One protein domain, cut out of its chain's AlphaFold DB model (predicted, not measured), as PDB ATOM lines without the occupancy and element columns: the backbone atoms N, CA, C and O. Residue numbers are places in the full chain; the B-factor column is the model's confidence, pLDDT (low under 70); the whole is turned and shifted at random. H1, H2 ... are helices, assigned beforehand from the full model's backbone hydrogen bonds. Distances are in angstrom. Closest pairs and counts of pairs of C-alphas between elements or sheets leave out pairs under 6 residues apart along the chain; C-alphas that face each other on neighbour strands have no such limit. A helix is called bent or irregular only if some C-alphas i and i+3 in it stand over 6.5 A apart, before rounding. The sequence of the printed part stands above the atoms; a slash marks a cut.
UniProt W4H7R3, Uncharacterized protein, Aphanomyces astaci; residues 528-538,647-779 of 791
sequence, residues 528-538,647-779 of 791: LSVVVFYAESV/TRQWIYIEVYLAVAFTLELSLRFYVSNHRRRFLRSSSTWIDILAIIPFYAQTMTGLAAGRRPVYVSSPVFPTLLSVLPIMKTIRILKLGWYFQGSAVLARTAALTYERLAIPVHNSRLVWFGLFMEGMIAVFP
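What this domain is: This is residues 528 to 538 and 647 to 779 of the 791 residues of an uncharacterized protein of Aphanomyces astaci (UniProt W4H7R3). A loose body of helices has a long curved arm, in which the bent helix H8 and then H9 sweep away from it. In the body H1, H2, H4 and H7 form a loosely packed ring, side by side, with neighbours round the ring running opposite ways; H5 and H6 sit at one end, and residues 670 to 677 and 746 to 779 stick out. The printed part has 144 residues with nine named helices, H1 to H9 in order, and no named strand: the class is all helix. It is loose, with a radius of gyration of the C-alphas of 19.3 A and spans of 52 by 49 by 30 A.

How they stand to each other: H1, residues 528 to 535, is close but not clearly touching H2, residues 650 to 671: their closest C-alphas, Ser 529 and Leu 657, are 6.7 A apart. H4, residues 682 to 689, touches H2 through its residues 661 to 665 alone, closest at the C-alphas of Leu 665 and Asp 687, 6.7 A, with a shallow tilt of 34 degrees, only just short of steep, opposite ways. H3, residues 675 to 679, is close but not clearly touching H4: the closest C-alphas, Phe 678 and Thr 684, are 6.7 A apart. H5, residues 692 to 703, touches H6, residues 723 to 726, closest at the C-alphas of Pro 693 and Leu 723, 5.1 A. H7, residues 729 to 736, is the hub; it touches H4, closest at the C-alphas of Ile 686 and Ile 729, 6.8 A. H7 and H1 only just touch, with 3 pairs of C-alphas within 8 A, the closest Val 530 and Ile 731 at 6.5 A. H8, residues 739 to 761, was assigned as one helix by its hydrogen bonds but is bent: C-alphas 750 and 753 are 6.8 A apart, and arms H8a and H8b stand at a steep tilt of 44 degrees. H7 and H8a touch only at the corner, about perpendicular at 80 degrees. H8b and H9, residues 763 to 777, are near each other. Every O i to N i+4 pair is within hydrogen-bond range in H1, H2, H3, H4, H5, H8a and H9; H8b has 3 of 5, H7 has 0 of 4 but 5 of 5 O i to N i+3 pairs, and H6 is too short for an i+4 pair.

Where its parts are: H1 begins at C-alpha 528 (-15.529, 0.481, -92.994). H2 is 31.6 A long, H5 16.2 A, H8a 17.0 A and H9 19.3 A, ending at C-alpha 777 (-40.422, 27.594, -83.788).

The domain as a whole: Residues 539 to 646 are not printed, and C-alphas 538 and 647 are 10.6 A apart across the cut. The link from H5 to H6, 19 residues, is long. The pLDDT is under 70 at residues 713 to 721 and 754 to 779.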
ATOM      1  N   LEU A 528     -16.203  -0.432 -92.077       93.44
ATOM      2  CA  LEU A 528     -15.529   0.481 -92.994       93.44
ATOM      3  C   LEU A 528     -16.422   1.680 -93.330       93.44
ATOM      4  O   LEU A 528     -15.955   2.808 -93.268       93.44
ATOM      5  N   SER A 529     -17.714   1.468 -93.604       92.31
ATOM      6  CA  SER A 529     -18.639   2.568 -93.909       92.31
ATOM      7  C   SER A 529     -18.810   3.571 -92.766       92.31
ATOM      8  O   SER A 529     -19.017   4.754 -93.023       92.31
ATOM      9  N   VAL A 530     -18.705   3.116 -91.512       90.69
ATOM     10  CA  VAL A 530     -18.759   3.995 -90.337       90.69
ATOM     11  C   VAL A 530     -17.485   4.824 -90.240       90.69
ATOM     12  O   VAL A 530     -17.565   6.037 -90.080       90.69
ATOM     13  N   VAL A 531     -16.317   4.190 -90.384       91.62
ATOM     14  CA  VAL A 531     -15.020   4.887 -90.375       91.62
ATOM     15  C   VAL A 531     -14.947   5.915 -91.504       91.62
ATOM     16  O   VAL A 531     -14.539   7.047 -91.267       91.62
ATOM     17  N   VAL A 532     -15.403   5.547 -92.703       91.31
ATOM     18  CA  VAL A 532     -15.458   6.434 -93.872       91.31
ATOM     19  C   VAL A 532     -16.351   7.636 -93.603       91.31
ATOM     20  O   VAL A 532     -15.916   8.749 -93.848       91.31
ATOM     21  N   PHE A 533     -17.542   7.451 -93.026       88.94
ATOM     22  CA  PHE A 533     -18.421   8.574 -92.688       88.94
ATOM     23  C   PHE A 533     -17.761   9.573 -91.723       88.94
ATOM     24  O   PHE A 533     -17.864  10.780 -91.917       88.94
ATOM     25  N   TYR A 534     -17.045   9.092 -90.701       88.62
ATOM     26  CA  TYR A 534     -16.293   9.990 -89.822       88.62
ATOM     27  C   TYR A 534     -15.144  10.670 -90.567       88.62
ATOM     28  O   TYR A 534     -14.968  11.876 -90.421       88.62
ATOM     29  N   ALA A 535     -14.404   9.946 -91.405       89.50
ATOM     30  CA  ALA A 535     -13.315  10.512 -92.195       89.50
ATOM     31  C   ALA A 535     -13.801  11.558 -93.222       89.50
ATOM     32  O   ALA A 535     -13.146  12.578 -93.406       89.50
ATOM     33  N   GLU A 536     -14.988  11.377 -93.812       87.94
ATOM     34  CA  GLU A 536     -15.669  12.350 -94.682       87.94
ATOM     35  C   GLU A 536     -16.088  13.638 -93.954       87.94
ATOM     36  O   GLU A 536     -16.443  14.619 -94.608       87.94
ATOM     37  N   SER A 537     -16.068  13.658 -92.620       85.81
ATOM     38  CA  SER A 537     -16.329  14.860 -91.819       85.81
ATOM     39  C   SER A 537     -15.050  15.570 -91.361       85.81
ATOM     40  O   SER A 537     -15.117  16.694 -90.863       85.81
ATOM     41  N   VAL A 538     -13.882  14.932 -91.518       87.38
ATOM     42  CA  VAL A 538     -12.605  15.484 -91.058       87.38
ATOM     43  C   VAL A 538     -12.078  16.501 -92.080       87.38
ATOM     44  O   VAL A 538     -11.823  16.136 -93.230       87.38
ATOM     45  N   THR A 647     -10.953  14.700-101.295       83.19
ATOM     46  CA  THR A 647     -12.270  15.277-101.643       83.19
ATOM     47  C   THR A 647     -12.920  14.605-102.858       83.19
ATOM     48  O   THR A 647     -14.106  14.273-102.834       83.19
ATOM     49  N   ARG A 648     -12.139  14.349-103.918       82.00
ATOM     50  CA  ARG A 648     -12.603  13.667-105.144       82.00
ATOM     51  C   ARG A 648     -12.445  12.145-105.102       82.00
ATOM     52  O   ARG A 648     -13.046  11.462-105.924       82.00
ATOM     53  N   GLN A 649     -11.644  11.609-104.185       88.38
ATOM     54  CA  GLN A 649     -11.321  10.181-104.098       88.38
ATOM     55  C   GLN A 649     -12.359   9.386-103.291       88.38
ATOM     56  O   GLN A 649     -12.522   8.189-103.533       88.38
ATOM     57  N   TRP A 650     -13.123  10.041-102.407       89.06
ATOM     58  CA  TRP A 650     -14.198   9.412-101.621       89.06
ATOM     59  C   TRP A 650     -15.213   8.628-102.465       89.06
ATOM     60  O   TRP A 650     -15.739   7.612-102.010       89.06
ATOM     61  N   ILE A 651     -15.424   9.031-103.725       88.94
ATOM     62  CA  ILE A 651     -16.294   8.326-104.673       88.94
ATOM     63  C   ILE A 651     -15.943   6.841-104.816       88.94
ATOM     64  O   ILE A 651     -16.849   6.018-104.860       88.94
ATOM     65  N   TYR A 652     -14.661   6.465-104.850       91.38
ATOM     66  CA  TYR A 652     -14.267   5.069-105.068       91.38
ATOM     67  C   TYR A 652     -14.671   4.178-103.895       91.38
ATOM     68  O   TYR A 652     -15.175   3.069-104.084       91.38
ATOM     69  N   ILE A 653     -14.494   4.691-102.677       91.50
ATOM     70  CA  ILE A 653     -14.847   3.978-101.453       91.50
ATOM     71  C   ILE A 653     -16.373   3.898-101.318       91.50
ATOM     72  O   ILE A 653     -16.908   2.830-101.026       91.50
ATOM     73  N   GLU A 654     -17.094   4.982-101.604       91.69
ATOM     74  CA  GLU A 654     -18.561   4.990-101.569       91.69
ATOM     75  C   GLU A 654     -19.188   4.094-102.645       91.69
ATOM     76  O   GLU A 654     -20.153   3.388-102.358       91.69
ATOM     77  N   VAL A 655     -18.611   4.028-103.850       93.00
ATOM     78  CA  VAL A 655     -19.026   3.070-104.889       93.00
ATOM     79  C   VAL A 655     -18.832   1.637-104.398       93.00
ATOM     80  O   VAL A 655     -19.757   0.832-104.506       93.00
ATOM     81  N   TYR A 656     -17.672   1.312-103.815       94.19
ATOM     82  CA  TYR A 656     -17.428  -0.011-103.234       94.19
ATOM     83  C   TYR A 656     -18.478  -0.362-102.168       94.19
ATOM     84  O   TYR A 656     -19.087  -1.434-102.222       94.19
ATOM     85  N   LEU A 657     -18.744   0.553-101.230       93.69
ATOM     86  CA  LEU A 657     -19.723   0.355-100.159       93.69
ATOM     87  C   LEU A 657     -21.150   0.203-100.703       93.69
ATOM     88  O   LEU A 657     -21.893  -0.679-100.266       93.69
ATOM     89  N   ALA A 658     -21.535   1.021-101.682       92.88
ATOM     90  CA  ALA A 658     -22.838   0.941-102.325       92.88
ATOM     91  C   ALA A 658     -23.023  -0.386-103.067       92.88
ATOM     92  O   ALA A 658     -24.058  -1.038-102.912       92.88
ATOM     93  N   VAL A 659     -22.013  -0.840-103.814       94.44
ATOM     94  CA  VAL A 659     -22.028  -2.152-104.476       94.44
ATOM     95  C   VAL A 659     -22.125  -3.275-103.441       94.44
ATOM     96  O   VAL A 659     -22.980  -4.149-103.566       94.44
ATOM     97  N   ALA A 660     -21.337  -3.234-102.366       94.06
ATOM     98  CA  ALA A 660     -21.397  -4.244-101.312       94.06
ATOM     99  C   ALA A 660     -22.796  -4.332-100.668       94.06
ATOM    100  O   ALA A 660     -23.357  -5.423-100.552       94.06
ATOM    101  N   PHE A 661     -23.410  -3.201-100.300       93.38
ATOM    102  CA  PHE A 661     -24.735  -3.195 -99.667       93.38
ATOM    103  C   PHE A 661     -25.878  -3.539-100.625       93.38
ATOM    104  O   PHE A 661     -26.865  -4.158-100.218       93.38
ATOM    105  N   THR A 662     -25.766  -3.174-101.899       94.69
ATOM    106  CA  THR A 662     -26.765  -3.534-102.919       94.69
ATOM    107  C   THR A 662     -26.704  -5.020-103.250       94.69
ATOM    108  O   THR A 662     -27.751  -5.670-103.351       94.69
ATOM    109  N   LEU A 663     -25.502  -5.601-103.316       92.81
ATOM    110  CA  LEU A 663     -25.308  -7.047-103.417       92.81
ATOM    111  C   LEU A 663     -25.875  -7.774-102.193       92.81
ATOM    112  O   LEU A 663     -26.608  -8.747-102.344       92.81
ATOM    113  N   GLU A 664     -25.640  -7.263-100.986       90.06
ATOM    114  CA  GLU A 664     -26.220  -7.819 -99.760       90.06
ATOM    115  C   GLU A 664     -27.762  -7.841 -99.804       90.06
ATOM    116  O   GLU A 664     -28.392  -8.880 -99.565       90.06
ATOM    117  N   LEU A 665     -28.385  -6.703-100.137       89.69
ATOM    118  CA  LEU A 665     -29.841  -6.552-100.197       89.69
ATOM    119  C   LEU A 665     -30.456  -7.425-101.298       89.69
ATOM    120  O   LEU A 665     -31.458  -8.108-101.065       89.69
ATOM    121  N   SER A 666     -29.850  -7.438-102.484       90.81
ATOM    122  CA  SER A 666     -30.314  -8.242-103.618       90.81
ATOM    123  C   SER A 666     -30.193  -9.743-103.343       90.81
ATOM    124  O   SER A 666     -31.135 -10.491-103.615       90.81
ATOM    125  N   LEU A 667     -29.103 -10.182-102.706       86.31
ATOM    126  CA  LEU A 667     -28.902 -11.567-102.283       86.31
ATOM    127  C   LEU A 667     -29.961 -11.987-101.252       86.31
ATOM    128  O   LEU A 667     -30.594 -13.037-101.405       86.31
ATOM    129  N   ARG A 668     -30.225 -11.153-100.234       84.31
ATOM    130  CA  ARG A 668     -31.277 -11.402 -99.228       84.31
ATOM    131  C   ARG A 668     -32.672 -11.456 -99.853       84.31
ATOM    132  O   ARG A 668     -33.462 -12.349 -99.529       84.31
ATOM    133  N   PHE A 669     -32.971 -10.549-100.782       87.94
ATOM    134  CA  PHE A 669     -34.236 -10.535-101.514       87.94
ATOM    135  C   PHE A 669     -34.401 -11.788-102.384       87.94
ATOM    136  O   PHE A 669     -35.448 -12.448-102.342       87.94
ATOM    137  N   TYR A 670     -33.352 -12.169-103.122       85.88
ATOM    138  CA  TYR A 670     -33.352 -13.359-103.966       85.88
ATOM    139  C   TYR A 670     -33.547 -14.623-103.133       85.88
ATOM    140  O   TYR A 670     -34.383 -15.455-103.479       85.88
ATOM    141  N   VAL A 671     -32.881 -14.757-101.988       81.00
ATOM    142  CA  VAL A 671     -32.975 -15.940-101.120       81.00
ATOM    143  C   VAL A 671     -34.308 -16.024-100.358       81.00
ATOM    144  O   VAL A 671     -34.706 -17.123 -99.968       81.00
ATOM    145  N   SER A 672     -35.060 -14.936-100.180       78.00
ATOM    146  CA  SER A 672     -36.289 -14.914 -99.362       78.00
ATOM    147  C   SER A 672     -37.501 -15.635 -99.984       78.00
ATOM    148  O   SER A 672     -37.907 -15.347-101.105       78.00
ATOM    149  N   ASN A 673     -38.169 -16.534 -99.247       74.56
ATOM    150  CA  ASN A 673     -39.382 -17.232 -99.724       74.56
ATOM    151  C   ASN A 673     -40.563 -16.288-100.016       74.56
ATOM    152  O   ASN A 673     -41.279 -16.485-100.994       74.56
ATOM    153  N   HIS A 674     -40.771 -15.269 -99.177       80.31
ATOM    154  CA  HIS A 674     -41.946 -14.397 -99.226       80.31
ATOM    155  C   HIS A 674     -41.526 -12.939 -99.432       80.31
ATOM    156  O   HIS A 674     -41.378 -12.183 -98.471       80.31
ATOM    157  N   ARG A 675     -41.377 -12.528-100.698       82.88
ATOM    158  CA  ARG A 675     -40.894 -11.188-101.092       82.88
ATOM    159  C   ARG A 675     -41.696 -10.044-100.460       82.88
ATOM    160  O   ARG A 675     -41.109  -9.115 -99.925       82.88
ATOM    161  N   ARG A 676     -43.032 -10.149-100.430       85.00
ATOM    162  CA  ARG A 676     -43.905  -9.134 -99.806       85.00
ATOM    163  C   ARG A 676     -43.672  -8.994 -98.299       85.00
ATOM    164  O   ARG A 676     -43.684  -7.886 -97.778       85.00
ATOM    165  N   ARG A 677     -43.447 -10.110 -97.597       78.94
ATOM    166  CA  ARG A 677     -43.158 -10.092 -96.154       78.94
ATOM    167  C   ARG A 677     -41.759  -9.543 -95.881       78.94
ATOM    168  O   ARG A 677     -41.590  -8.816 -94.915       78.94
ATOM    169  N   PHE A 678     -40.796  -9.860 -96.745       82.75
ATOM    170  CA  PHE A 678     -39.446  -9.309 -96.680       82.75
ATOM    171  C   PHE A 678     -39.459  -7.785 -96.850       82.75
ATOM    172  O   PHE A 678     -39.014  -7.087 -95.954       82.75
ATOM    173  N   LEU A 679     -40.091  -7.254 -97.902       86.69
ATOM    174  CA  LEU A 679     -40.169  -5.803 -98.139       86.69
ATOM    175  C   LEU A 679     -40.939  -5.027 -97.053       86.69
ATOM    176  O   LEU A 679     -40.716  -3.835 -96.874       86.69
ATOM    177  N   ARG A 680     -41.841  -5.681 -96.310       86.69
ATOM    178  CA  ARG A 680     -42.562  -5.065 -95.183       86.69
ATOM    179  C   ARG A 680     -41.807  -5.175 -93.849       86.69
ATOM    180  O   ARG A 680     -42.253  -4.604 -92.858       86.69
ATOM    181  N   SER A 681     -40.695  -5.910 -93.801       80.94
ATOM    182  CA  SER A 681     -39.863  -6.016 -92.600       80.94
ATOM    183  C   SER A 681     -39.186  -4.679 -92.312       80.94
ATOM    184  O   SER A 681     -38.582  -4.093 -93.209       80.94
ATOM    185  N   SER A 682     -39.221  -4.224 -91.057       82.12
ATOM    186  CA  SER A 682     -38.507  -3.015 -90.617       82.12
ATOM    187  C   SER A 682     -37.011  -3.082 -90.917       82.12
ATOM    188  O   SER A 682     -36.383  -2.072 -91.207       82.12
ATOM    189  N   SER A 683     -36.446  -4.285 -90.904       79.38
ATOM    190  CA  SER A 683     -35.029  -4.493 -91.146       79.38
ATOM    191  C   SER A 683     -34.679  -4.233 -92.629       79.38
ATOM    192  O   SER A 683     -33.738  -3.511 -92.937       79.38
ATOM    193  N   THR A 684     -35.509  -4.666 -93.578       87.31
ATOM    194  CA  THR A 684     -35.301  -4.370 -95.007       87.31
ATOM    195  C   THR A 684     -35.384  -2.872 -95.321       87.31
ATOM    196  O   THR A 684     -34.655  -2.393 -96.182       87.31
ATOM    197  N   TRP A 685     -36.210  -2.109 -94.600       89.38
ATOM    198  CA  TRP A 685     -36.254  -0.650 -94.745       89.38
ATOM    199  C   TRP A 685     -34.952   0.034 -94.314       89.38
ATOM    200  O   TRP A 685     -34.529   0.978 -94.973       89.38
ATOM    201  N   ILE A 686     -34.286  -0.464 -93.267       89.00
ATOM    202  CA  ILE A 686     -32.961   0.031 -92.851       89.00
ATOM    203  C   ILE A 686     -31.928  -0.232 -93.955       89.00
ATOM    204  O   ILE A 686     -31.157   0.664 -94.290       89.00
ATOM    205  N   ASP A 687     -31.950  -1.425 -94.563       89.50
ATOM    206  CA  ASP A 687     -31.066  -1.760 -95.688       89.50
ATOM    207  C   ASP A 687     -31.289  -0.826 -96.891       89.50
ATOM    208  O   ASP A 687     -30.323  -0.394 -97.512       89.50
ATOM    209  N   ILE A 688     -32.542  -0.478 -97.202       91.38
ATOM    210  CA  ILE A 688     -32.883   0.439 -98.302       91.38
ATOM    211  C   ILE A 688     -32.428   1.872 -97.985       91.38
ATOM    212  O   ILE A 688     -31.737   2.496 -98.791       91.38
ATOM    213  N   LEU A 689     -32.771   2.389 -96.800       90.06
ATOM    214  CA  LEU A 689     -32.418   3.749 -96.371       90.06
ATOM    215  C   LEU A 689     -30.903   3.971 -96.287       90.06
ATOM    216  O   LEU A 689     -30.440   5.071 -96.564       90.06
ATOM    217  N   ALA A 690     -30.130   2.931 -95.973       89.38
ATOM    218  CA  ALA A 690     -28.670   2.987 -95.914       89.38
ATOM    219  C   ALA A 690     -27.987   3.175 -97.287       89.38
ATOM    220  O   ALA A 690     -26.831   3.603 -97.349       89.38
ATOM    221  N   ILE A 691     -28.682   2.838 -98.379       91.75
ATOM    222  CA  ILE A 691     -28.147   2.845 -99.748       91.75
ATOM    223  C   ILE A 691     -28.647   4.068-100.540       91.75
ATOM    224  O   ILE A 691     -27.941   4.566-101.415       91.75
ATOM    225  N   ILE A 692     -29.834   4.593-100.206       90.88
ATOM    226  CA  ILE A 692     -30.455   5.753-100.872       90.88
ATOM    227  C   ILE A 692     -29.512   6.959-101.051       90.88
ATOM    228  O   ILE A 692     -29.492   7.488-102.163       90.88
ATOM    229  N   PRO A 693     -28.716   7.394-100.050       89.69
ATOM    230  CA  PRO A 693     -27.867   8.580-100.186       89.69
ATOM    231  C   PRO A 693     -26.903   8.502-101.366       89.69
ATOM    232  O   PRO A 693     -26.764   9.476-102.099       89.69
ATOM    233  N   PHE A 694     -26.308   7.327-101.593       90.81
ATOM    234  CA  PHE A 694     -25.362   7.118-102.684       90.81
ATOM    235  C   PHE A 694     -26.025   7.321-104.050       90.81
ATOM    236  O   PHE A 694     -25.562   8.117-104.866       90.81
ATOM    237  N   TYR A 695     -27.146   6.635-104.287       91.06
ATOM    238  CA  TYR A 695     -27.857   6.745-105.559       91.06
ATOM    239  C   TYR A 695     -28.459   8.130-105.760       91.06
ATOM    240  O   TYR A 695     -28.398   8.650-106.868       91.06
ATOM    241  N   ALA A 696     -28.993   8.747-104.706       88.38
ATOM    242  CA  ALA A 696     -29.534  10.096-104.783       88.38
ATOM    243  C   ALA A 696     -28.444  11.108-105.179       88.38
ATOM    244  O   ALA A 696     -28.640  11.842-106.141       88.38
ATOM    245  N   GLN A 697     -27.278  11.082-104.522       86.06
ATOM    246  CA  GLN A 697     -26.145  11.962-104.841       86.06
ATOM    247  C   GLN A 697     -25.570  11.697-106.239       86.06
ATOM    248  O   GLN A 697     -25.242  12.638-106.965       86.06
ATOM    249  N   THR A 698     -25.500  10.426-106.651       88.81
ATOM    250  CA  THR A 698     -25.086  10.053-108.013       88.81
ATOM    251  C   THR A 698     -26.049  10.625-109.052       88.81
ATOM    252  O   THR A 698     -25.610  11.225-110.028       88.81
ATOM    253  N   MET A 699     -27.360  10.465-108.843       87.94
ATOM    254  CA  MET A 699     -28.385  10.952-109.769       87.94
ATOM    255  C   MET A 699     -28.388  12.476-109.861       87.94
ATOM    256  O   MET A 699     -28.488  13.005-110.963       87.94
ATOM    257  N   THR A 700     -28.227  13.190-108.743       82.75
ATOM    258  CA  THR A 700     -28.135  14.658-108.766       82.75
ATOM    259  C   THR A 700     -26.865  15.149-109.449       82.75
ATOM    260  O   THR A 700     -26.922  16.128-110.187       82.75
ATOM    261  N   GLY A 701     -25.732  14.465-109.249       81.25
ATOM    262  CA  GLY A 701     -24.486  14.775-109.952       81.25
ATOM    263  C   GLY A 701     -24.635  14.588-111.463       81.25
ATOM    264  O   GLY A 701     -24.374  15.515-112.224       81.25
ATOM    265  N   LEU A 702     -25.153  13.431-111.889       85.81
ATOM    266  CA  LEU A 702     -25.374  13.115-113.305       85.81
ATOM    267  C   LEU A 702     -26.383  14.050-113.975       85.81
ATOM    268  O   LEU A 702     -26.128  14.505-115.085       85.81
ATOM    269  N   ALA A 703     -27.495  14.372-113.308       84.56
ATOM    270  CA  ALA A 703     -28.487  15.310-113.831       84.56
ATOM    271  C   ALA A 703     -27.903  16.715-114.050       84.56
ATOM    272  O   ALA A 703     -28.335  17.424-114.952       84.56
ATOM    273  N   ALA A 704     -26.908  17.100-113.247       78.38
ATOM    274  CA  ALA A 704     -26.188  18.359-113.396       78.38
ATOM    275  C   ALA A 704     -24.996  18.279-114.374       78.38
ATOM    276  O   ALA A 704     -24.328  19.290-114.566       78.38
ATOM    277  N   GLY A 705     -24.695  17.107-114.955       77.81
ATOM    278  CA  GLY A 705     -23.500  16.885-115.783       77.81
ATOM    279  C   GLY A 705     -22.183  16.894-114.994       77.81
ATOM    280  O   GLY A 705     -21.114  17.067-115.567       77.81
ATOM    281  N   ARG A 706     -22.244  16.728-113.666       76.25
ATOM    282  CA  ARG A 706     -21.122  16.924-112.734       76.25
ATOM    283  C   ARG A 706     -20.688  15.613-112.086       76.25
ATOM    284  O   ARG A 706     -21.469  14.675-111.917       76.25
ATOM    285  N   ARG A 707     -19.430  15.559-111.632       78.12
ATOM    286  CA  ARG A 707     -18.946  14.445-110.801       78.12
ATOM    287  C   ARG A 707     -19.556  14.558-109.393       78.12
ATOM    288  O   ARG A 707     -19.422  15.613-108.776       78.12
ATOM    289  N   PRO A 708     -20.217  13.511-108.867       79.94
ATOM    290  CA  PRO A 708     -20.812  13.562-107.536       79.94
ATOM    291  C   PRO A 708     -19.724  13.611-106.456       79.94
ATOM    292  O   PRO A 708     -18.751  12.856-106.503       79.94
ATOM    293  N   VAL A 709     -19.910  14.485-105.466       79.12
ATOM    294  CA  VAL A 709     -19.023  14.629-104.305       79.12
ATOM    295  C   VAL A 709     -19.733  14.081-103.071       79.12
ATOM    296  O   VAL A 709     -20.892  14.405-102.821       79.12
ATOM    297  N   TYR A 710     -19.032  13.244-102.307       82.56
ATOM    298  CA  TYR A 710     -19.608  12.445-101.217       82.56
ATOM    299  C   TYR A 710     -19.301  12.966 -99.808       82.56
ATOM    300  O   TYR A 710     -19.651  12.309 -98.833       82.56
ATOM    301  N   VAL A 711     -18.699  14.148 -99.703       79.94
ATOM    302  CA  VAL A 711     -18.299  14.787 -98.444       79.94
ATOM    303  C   VAL A 711     -19.506  15.150 -97.568       79.94
ATOM    304  O   VAL A 711     -20.529  15.624 -98.063       79.94
ATOM    305  N   SER A 712     -19.374  14.959 -96.253       74.75
ATOM    306  CA  SER A 712     -20.358  15.376 -95.253       74.75
ATOM    307  C   SER A 712     -19.953  16.712 -94.614       74.75
ATOM    308  O   SER A 712     -19.415  16.732 -93.507       74.75
ATOM    309  N   SER A 713     -20.198  17.827 -95.306       68.81
ATOM    310  CA  SER A 713     -20.018  19.178 -94.753       68.81
ATOM    311  C   SER A 713     -21.361  19.804 -94.335       68.81
ATOM    312  O   SER A 713     -22.407  19.468 -94.904       68.81
ATOM    313  N   PRO A 714     -21.385  20.683 -93.314       65.06
ATOM    314  CA  PRO A 714     -22.597  21.373 -92.878       65.06
ATOM    315  C   PRO A 714     -23.017  22.445 -93.897       65.06
ATOM    316  O   PRO A 714     -22.679  23.618 -93.779       65.06
ATOM    317  N   VAL A 715     -23.793  22.045 -94.904       68.06
ATOM    318  CA  VAL A 715     -24.369  22.968 -95.897       68.06
ATOM    319  C   VAL A 715     -25.688  23.561 -95.384       68.06
ATOM    320  O   VAL A 715     -26.351  22.991 -94.515       68.06
ATOM    321  N   PHE A 716     -26.115  24.688 -95.959       67.06
ATOM    322  CA  PHE A 716     -27.448  25.261 -95.748       67.06
ATOM    323  C   PHE A 716     -28.563  24.193 -95.839       67.06
ATOM    324  O   PHE A 716     -28.474  23.270 -96.660       67.06
ATOM    325  N   PRO A 717     -29.617  24.284 -95.003       65.50
ATOM    326  CA  PRO A 717     -30.654  23.260 -94.917       65.50
ATOM    327  C   PRO A 717     -31.449  23.183 -96.226       65.50
ATOM    328  O   PRO A 717     -32.320  24.004 -96.503       65.50
ATOM    329  N   THR A 718     -31.150  22.171 -97.030       69.31
ATOM    330  CA  THR A 718     -31.845  21.802 -98.262       69.31
ATOM    331  C   THR A 718     -32.191  20.317 -98.170       69.31
ATOM    332  O   THR A 718     -31.554  19.567 -97.431       69.31
ATOM    333  N   LEU A 719     -33.192  19.844 -98.918       65.19
ATOM    334  CA  LEU A 719     -33.546  18.415 -98.908       65.19
ATOM    335  C   LEU A 719     -32.348  17.513 -99.271       65.19
ATOM    336  O   LEU A 719     -32.245  16.395 -98.772       65.19
ATOM    337  N   LEU A 720     -31.419  18.019-100.089       68.75
ATOM    338  CA  LEU A 720     -30.206  17.315-100.499       68.75
ATOM    339  C   LEU A 720     -29.103  17.331 -99.428       68.75
ATOM    340  O   LEU A 720     -28.336  16.372 -99.359       68.75
ATOM    341  N   SER A 721     -29.050  18.338 -98.546       69.06
ATOM    342  CA  SER A 721     -28.058  18.392 -97.459       69.06
ATOM    343  C   SER A 721     -28.364  17.443 -96.293       69.06
ATOM    344  O   SER A 721     -27.486  17.162 -95.482       69.06
ATOM    345  N   VAL A 722     -29.569  16.861 -96.246       74.00
ATOM    346  CA  VAL A 722     -29.945  15.817 -95.269       74.00
ATOM    347  C   VAL A 722     -29.516  14.411 -95.724       74.00
ATOM    348  O   VAL A 722     -29.361  13.508 -94.898       74.00
ATOM    349  N   LEU A 723     -29.264  14.198 -97.020       79.69
ATOM    350  CA  LEU A 723     -28.893  12.884 -97.561       79.69
ATOM    351  C   LEU A 723     -27.587  12.309 -96.970       79.69
ATOM    352  O   LEU A 723     -27.594  11.126 -96.624       79.69
ATOM    353  N   PRO A 724     -26.496  13.080 -96.773       78.62
ATOM    354  CA  PRO A 724     -25.299  12.576 -96.095       78.62
ATOM    355  C   PRO A 724     -25.580  12.084 -94.670       78.62
ATOM    356  O   PRO A 724     -25.023  11.073 -94.251       78.62
ATOM    357  N   ILE A 725     -26.496  12.731 -93.939       80.00
ATOM    358  CA  ILE A 725     -26.858  12.341 -92.564       80.00
ATOM    359  C   ILE A 725     -27.484  10.944 -92.554       80.00
ATOM    360  O   ILE A 725     -27.204  10.142 -91.663       80.00
ATOM    361  N   MET A 726     -28.273  10.594 -93.574       83.94
ATOM    362  CA  MET A 726     -28.833   9.249 -93.711       83.94
ATOM    363  C   MET A 726     -27.766   8.150 -93.856       83.94
ATOM    364  O   MET A 726     -28.068   6.999 -93.545       83.94
ATOM    365  N   LYS A 727     -26.516   8.458 -94.249       87.31
ATOM    366  CA  LYS A 727     -25.427   7.462 -94.260       87.31
ATOM    367  C   LYS A 727     -25.204   6.855 -92.868       87.31
ATOM    368  O   LYS A 727     -24.885   5.671 -92.772       87.31
ATOM    369  N   THR A 728     -25.477   7.595 -91.787       86.12
ATOM    370  CA  THR A 728     -25.393   7.088 -90.401       86.12
ATOM    371  C   THR A 728     -26.336   5.913 -90.127       86.12
ATOM    372  O   THR A 728     -26.047   5.081 -89.267       86.12
ATOM    373  N   ILE A 729     -27.418   5.755 -90.900       88.94
ATOM    374  CA  ILE A 729     -28.334   4.606 -90.800       88.94
ATOM    375  C   ILE A 729     -27.587   3.284 -91.054       88.94
ATOM    376  O   ILE A 729     -27.972   2.253 -90.499       88.94
ATOM    377  N   ARG A 730     -26.470   3.302 -91.802       89.62
ATOM    378  CA  ARG A 730     -25.572   2.145 -91.984       89.62
ATOM    379  C   ARG A 730     -25.085   1.577 -90.643       89.62
ATOM    380  O   ARG A 730     -24.966   0.362 -90.522       89.62
ATOM    381  N   ILE A 731     -24.911   2.406 -89.606       86.88
ATOM    382  CA  ILE A 731     -24.540   1.963 -88.248       86.88
ATOM    383  C   ILE A 731     -25.601   1.015 -87.677       86.88
ATOM    384  O   ILE A 731     -25.264   0.002 -87.065       86.88
ATOM    385  N   LEU A 732     -26.890   1.270 -87.930       85.25
ATOM    386  CA  LEU A 732     -27.977   0.410 -87.451       85.25
ATOM    387  C   LEU A 732     -27.931  -0.995 -88.076       85.25
ATOM    388  O   LEU A 732     -28.499  -1.931 -87.507       85.25
ATOM    389  N   LYS A 733     -27.211  -1.184 -89.195       84.62
ATOM    390  CA  LYS A 733     -26.947  -2.511 -89.774       84.62
ATOM    391  C   LYS A 733     -26.011  -3.361 -88.910       84.62
ATOM    392  O   LYS A 733     -26.129  -4.583 -88.939       84.62
ATOM    393  N   LEU A 734     -25.162  -2.764 -88.063       80.44
ATOM    394  CA  LEU A 734     -24.344  -3.516 -87.096       80.44
ATOM    395  C   LEU A 734     -25.216  -4.341 -86.146       80.44
ATOM    396  O   LEU A 734     -24.861  -5.469 -85.802       80.44
ATOM    397  N   GLY A 735     -26.403  -3.827 -85.805       72.88
ATOM    398  CA  GLY A 735     -27.362  -4.486 -84.921       72.88
ATOM    399  C   GLY A 735     -27.861  -5.857 -85.403       72.88
ATOM    400  O   GLY A 735     -28.559  -6.549 -84.663       72.88
ATOM    401  N   TRP A 736     -27.512  -6.263 -86.622       73.06
ATOM    402  CA  TRP A 736     -27.929  -7.518 -87.240       73.06
ATOM    403  C   TRP A 736     -26.886  -8.623 -87.105       73.06
ATOM    404  O   TRP A 736     -27.240  -9.800 -87.128       73.06
ATOM    405  N   TYR A 737     -25.613  -8.248 -86.972       72.06
ATOM    406  CA  TYR A 737     -24.499  -9.189 -86.852       72.06
ATOM    407  C   TYR A 737     -24.237  -9.569 -85.396       72.06
ATOM    408  O   TYR A 737     -23.825 -10.694 -85.114       72.06
ATOM    409  N   PHE A 738     -24.530  -8.664 -84.459       75.75
ATOM    410  CA  PHE A 738     -24.436  -8.947 -83.034       75.75
ATOM    411  C   PHE A 738     -25.723  -9.614 -82.535       75.75
ATOM    412  O   PHE A 738     -26.806  -9.041 -82.567       75.75
ATOM    413  N   GLN A 739     -25.629 -10.837 -82.008       71.06
ATOM    414  CA  GLN A 739     -26.797 -11.487 -81.396       71.06
ATOM    415  C   GLN A 739     -27.305 -10.707 -80.166       71.06
ATOM    416  O   GLN A 739     -28.506 -10.683 -79.893       71.06
ATOM    417  N   GLY A 740     -26.408 -10.000 -79.464       74.31
ATOM    418  CA  GLY A 740     -26.741  -9.169 -78.304       74.31
ATOM    419  C   GLY A 740     -27.669  -7.990 -78.619       74.31
ATOM    420  O   GLY A 740     -28.557  -7.686 -77.823       74.31
ATOM    421  N   SER A 741     -27.560  -7.366 -79.796       73.81
ATOM    422  CA  SER A 741     -28.453  -6.263 -80.188       73.81
ATOM    423  C   SER A 741     -29.877  -6.733 -80.466       73.81
ATOM    424  O   SER A 741     -30.817  -5.997 -80.180       73.81
ATOM    425  N   ALA A 742     -30.074  -7.970 -80.934       70.62
ATOM    426  CA  ALA A 742     -31.412  -8.549 -81.059       70.62
ATOM    427  C   ALA A 742     -32.072  -8.755 -79.683       70.62
ATOM    428  O   ALA A 742     -33.268  -8.501 -79.521       70.62
ATOM    429  N   VAL A 743     -31.290  -9.160 -78.674       82.44
ATOM    430  CA  VAL A 743     -31.757  -9.268 -77.283       82.44
ATOM    431  C   VAL A 743     -32.094  -7.891 -76.717       82.44
ATOM    432  O   VAL A 743     -33.166  -7.733 -76.135       82.44
ATOM    433  N   LEU A 744     -31.247  -6.883 -76.938       78.88
ATOM    434  CA  LEU A 744     -31.502  -5.498 -76.521       78.88
ATOM    435  C   LEU A 744     -32.747  -4.919 -77.199       78.88
ATOM    436  O   LEU A 744     -33.605  -4.373 -76.515       78.88
ATOM    437  N   ALA A 745     -32.906  -5.101 -78.512       75.50
ATOM    438  CA  ALA A 745     -34.070  -4.628 -79.259       75.50
ATOM    439  C   ALA A 745     -35.362  -5.316 -78.800       75.50
ATOM    440  O   ALA A 745     -36.390  -4.661 -78.629       75.50
ATOM    441  N   ARG A 746     -35.320  -6.631 -78.544       81.19
ATOM    442  CA  ARG A 746     -36.472  -7.364 -78.001       81.19
ATOM    443  C   ARG A 746     -36.791  -6.928 -76.577       81.19
ATOM    444  O   ARG A 746     -37.961  -6.756 -76.251       81.19
ATOM    445  N   THR A 747     -35.770  -6.716 -75.751       83.50
ATOM    446  CA  THR A 747     -35.931  -6.174 -74.398       83.50
ATOM    447  C   THR A 747     -36.567  -4.790 -74.462       83.50
ATOM    448  O   THR A 747     -37.584  -4.585 -73.815       83.50
ATOM    449  N   ALA A 748     -36.064  -3.891 -75.312       80.75
ATOM    450  CA  ALA A 748     -36.619  -2.558 -75.534       80.75
ATOM    451  C   ALA A 748     -38.068  -2.604 -76.039       80.75
ATOM    452  O   ALA A 748     -38.904  -1.846 -75.563       80.75
ATOM    453  N   ALA A 749     -38.407  -3.518 -76.954       81.25
ATOM    454  CA  ALA A 749     -39.777  -3.682 -77.440       81.25
ATOM    455  C   ALA A 749     -40.733  -4.172 -76.337       81.25
ATOM    456  O   ALA A 749     -41.859  -3.691 -76.238       81.25
ATOM    457  N   LEU A 750     -40.280  -5.098 -75.486       82.44
ATOM    458  CA  LEU A 750     -41.058  -5.604 -74.352       82.44
ATOM    459  C   LEU A 750     -41.170  -4.581 -73.210       82.44
ATOM    460  O   LEU A 750     -42.172  -4.563 -72.497       82.44
ATOM    461  N   THR A 751     -40.159  -3.730 -73.017       79.06
ATOM    462  CA  THR A 751     -40.161  -2.696 -71.975       79.06
ATOM    463  C   THR A 751     -40.770  -1.382 -72.442       79.06
ATOM    464  O   THR A 751     -41.186  -0.605 -71.584       79.06
ATOM    465  N   TYR A 752     -40.894  -1.135 -73.753       78.75
ATOM    466  CA  TYR A 752     -41.404   0.125 -74.299       78.75
ATOM    467  C   TYR A 752     -42.787   0.461 -73.761       78.75
ATOM    468  O   TYR A 752     -43.006   1.606 -73.406       78.75
ATOM    469  N   GLU A 753     -43.701  -0.501 -73.608       72.69
ATOM    470  CA  GLU A 753     -45.012  -0.206 -73.014       72.69
ATOM    471  C   GLU A 753     -44.892   0.314 -71.580       72.69
ATOM    472  O   GLU A 753     -45.603   1.237 -71.201       72.69
ATOM    473  N   ARG A 754     -43.958  -0.229 -70.789       67.75
ATOM    474  CA  ARG A 754     -43.728   0.175 -69.394       67.75
ATOM    475  C   ARG A 754     -42.991   1.511 -69.304       67.75
ATOM    476  O   ARG A 754     -43.376   2.356 -68.502       67.75
ATOM    477  N   LEU A 755     -41.987   1.723 -70.157       64.88
ATOM    478  CA  LEU A 755     -41.259   2.990 -70.289       64.88
ATOM    479  C   LEU A 755     -42.162   4.098 -70.849       64.88
ATOM    480  O   LEU A 755     -42.047   5.270 -70.495       64.88
ATOM    481  N   ALA A 756     -43.118   3.703 -71.686       58.44
ATOM    482  CA  ALA A 756     -44.144   4.566 -72.213       58.44
ATOM    483  C   ALA A 756     -45.228   4.874 -71.184       58.44
ATOM    484  O   ALA A 756     -46.015   5.743 -71.467       58.44
ATOM    485  N   ILE A 757     -45.323   4.276 -69.993       62.28
ATOM    486  CA  ILE A 757     -46.342   4.709 -69.011       62.28
ATOM    487  C   ILE A 757     -46.030   6.115 -68.465       62.28
ATOM    488  O   ILE A 757     -46.932   6.963 -68.498       62.28
ATOM    489  N   PRO A 758     -44.794   6.420 -68.010       54.62
ATOM    490  CA  PRO A 758     -44.370   7.791 -67.748       54.62
ATOM    491  C   PRO A 758     -44.532   8.670 -68.987       54.62
ATOM    492  O   PRO A 758     -45.172   9.707 -68.884       54.62
ATOM    493  N   VAL A 759     -44.059   8.207 -70.156       52.88
ATOM    494  CA  VAL A 759     -44.056   8.977 -71.415       52.88
ATOM    495  C   VAL A 759     -45.436   9.116 -72.064       52.88
ATOM    496  O   VAL A 759     -45.635  10.025 -72.832       52.88
ATOM    497  N   HIS A 760     -46.426   8.270 -71.796       47.22
ATOM    498  CA  HIS A 760     -47.776   8.306 -72.382       47.22
ATOM    499  C   HIS A 760     -48.694   9.188 -71.540       47.22
ATOM    500  O   HIS A 760     -49.455   9.980 -72.086       47.22
ATOM    501  N   ASN A 761     -48.552   9.125 -70.211       48.12
ATOM    502  CA  ASN A 761     -49.174  10.101 -69.316       48.12
ATOM    503  C   ASN A 761     -48.504  11.471 -69.442       48.12
ATOM    504  O   ASN A 761     -49.189  12.490 -69.409       48.12
ATOM    505  N   SER A 762     -47.186  11.500 -69.655       45.53
ATOM    506  CA  SER A 762     -46.476  12.722 -69.988       45.53
ATOM    507  C   SER A 762     -46.530  13.051 -71.475       45.53
ATOM    508  O   SER A 762     -46.175  14.159 -71.789       45.53
ATOM    509  N   ARG A 763     -47.033  12.215 -72.395       46.09
ATOM    510  CA  ARG A 763     -47.197  12.578 -73.821       46.09
ATOM    511  C   ARG A 763     -48.292  13.600 -73.976       46.09
ATOM    512  O   ARG A 763     -48.186  14.383 -74.884       46.09
ATOM    513  N   LEU A 764     -49.302  13.662 -73.110       49.41
ATOM    514  CA  LEU A 764     -50.204  14.819 -73.120       49.41
ATOM    515  C   LEU A 764     -49.482  16.101 -72.675       49.41
ATOM    516  O   LEU A 764     -49.732  17.159 -73.232       49.41
ATOM    517  N   VAL A 765     -48.570  15.990 -71.705       48.97
ATOM    518  CA  VAL A 765     -47.792  17.114 -71.157       48.97
ATOM    519  C   VAL A 765     -46.689  17.562 -72.127       48.97
ATOM    520  O   VAL A 765     -46.550  18.741 -72.399       48.97
ATOM    521  N   TRP A 766     -45.965  16.615 -72.714       42.75
ATOM    522  CA  TRP A 766     -44.907  16.776 -73.702       42.75
ATOM    523  C   TRP A 766     -45.450  17.032 -75.093       42.75
ATOM    524  O   TRP A 766     -44.771  17.700 -75.833       42.75
ATOM    525  N   PHE A 767     -46.631  16.552 -75.486       42.84
ATOM    526  CA  PHE A 767     -47.287  17.015 -76.715       42.84
ATOM    527  C   PHE A 767     -47.805  18.443 -76.525       42.84
ATOM    528  O   PHE A 767     -47.780  19.195 -77.483       42.84
ATOM    529  N   GLY A 768     -48.161  18.845 -75.295       46.25
ATOM    530  CA  GLY A 768     -48.269  20.256 -74.904       46.25
ATOM    531  C   GLY A 768     -46.951  21.001 -75.133       46.25
ATOM    532  O   GLY A 768     -46.885  21.825 -76.030       46.25
ATOM    533  N   LEU A 769     -45.870  20.612 -74.446       46.12
ATOM    534  CA  LEU A 769     -44.538  21.241 -74.557       46.12
ATOM    535  C   LEU A 769     -43.898  21.149 -75.965       46.12
ATOM    536  O   LEU A 769     -43.096  21.990 -76.351       46.12
ATOM    537  N   PHE A 770     -44.228  20.132 -76.760       41.88
ATOM    538  CA  PHE A 770     -43.715  19.906 -78.119       41.88
ATOM    539  C   PHE A 770     -44.544  20.661 -79.161       41.88
ATOM    540  O   PHE A 770     -43.980  21.173 -80.125       41.88
ATOM    541  N   MET A 771     -45.861  20.794 -78.961       42.19
ATOM    542  CA  MET A 771     -46.668  21.760 -79.714       42.19
ATOM    543  C   MET A 771     -46.281  23.195 -79.338       42.19
ATOM    544  O   MET A 771     -46.260  24.043 -80.217       42.19
ATOM    545  N   GLU A 772     -45.891  23.460 -78.090       48.47
ATOM    546  CA  GLU A 772     -45.305  24.739 -77.660       48.47
ATOM    547  C   GLU A 772     -43.961  25.007 -78.342       48.47
ATOM    548  O   GLU A 772     -43.760  26.095 -78.874       48.47
ATOM    549  N   GLY A 773     -43.083  24.003 -78.440       43.03
ATOM    550  CA  GLY A 773     -41.854  24.098 -79.229       43.03
ATOM    551  C   GLY A 773     -42.128  24.358 -80.713       43.03
ATOM    552  O   GLY A 773     -41.469  25.192 -81.317       43.03
ATOM    553  N   MET A 774     -43.134  23.717 -81.312       35.62
ATOM    554  CA  MET A 774     -43.504  23.948 -82.716       35.62
ATOM    555  C   MET A 774     -44.155  25.320 -82.942       35.62
ATOM    556  O   MET A 774     -43.828  25.972 -83.926       35.62
ATOM    557  N   ILE A 775     -45.023  25.798 -82.047       42.84
ATOM    558  CA  ILE A 775     -45.670  27.117 -82.175       42.84
ATOM    559  C   ILE A 775     -44.658  28.247 -81.918       42.84
ATOM    560  O   ILE A 775     -44.708  29.265 -82.604       42.84
ATOM    561  N   ALA A 776     -43.681  28.039 -81.026       41.03
ATOM    562  CA  ALA A 776     -42.560  28.960 -80.835       41.03
ATOM    563  C   ALA A 776     -41.527  28.903 -81.977       41.03
ATOM    564  O   ALA A 776     -40.899  29.914 -82.266       41.03
ATOM    565  N   VAL A 777     -41.366  27.761 -82.662       36.47
ATOM    566  CA  VAL A 777     -40.422  27.594 -83.788       36.47
ATOM    567  C   VAL A 777     -41.016  28.022 -85.138       36.47
ATOM    568  O   VAL A 777     -40.264  28.361 -86.054       36.47
ATOM    569  N   PHE A 778     -42.343  28.092 -85.280       30.17
ATOM    570  CA  PHE A 778     -42.993  28.432 -86.553       30.17
ATOM    571  C   PHE A 778     -43.004  29.924 -86.960       30.17
ATOM    572  O   PHE A 778     -43.577  30.235 -88.007       30.17
ATOM    573  N   PRO A 779     -42.269  30.829 -86.277       34.69
ATOM    574  CA  PRO A 779     -41.702  31.989 -86.964       34.69
ATOM    575  C   PRO A 779     -40.191  32.192 -86.722       34.69
ATOM    576  O   PRO A 779     -39.689  33.287 -86.957       34.69
TER     577      PRO A 779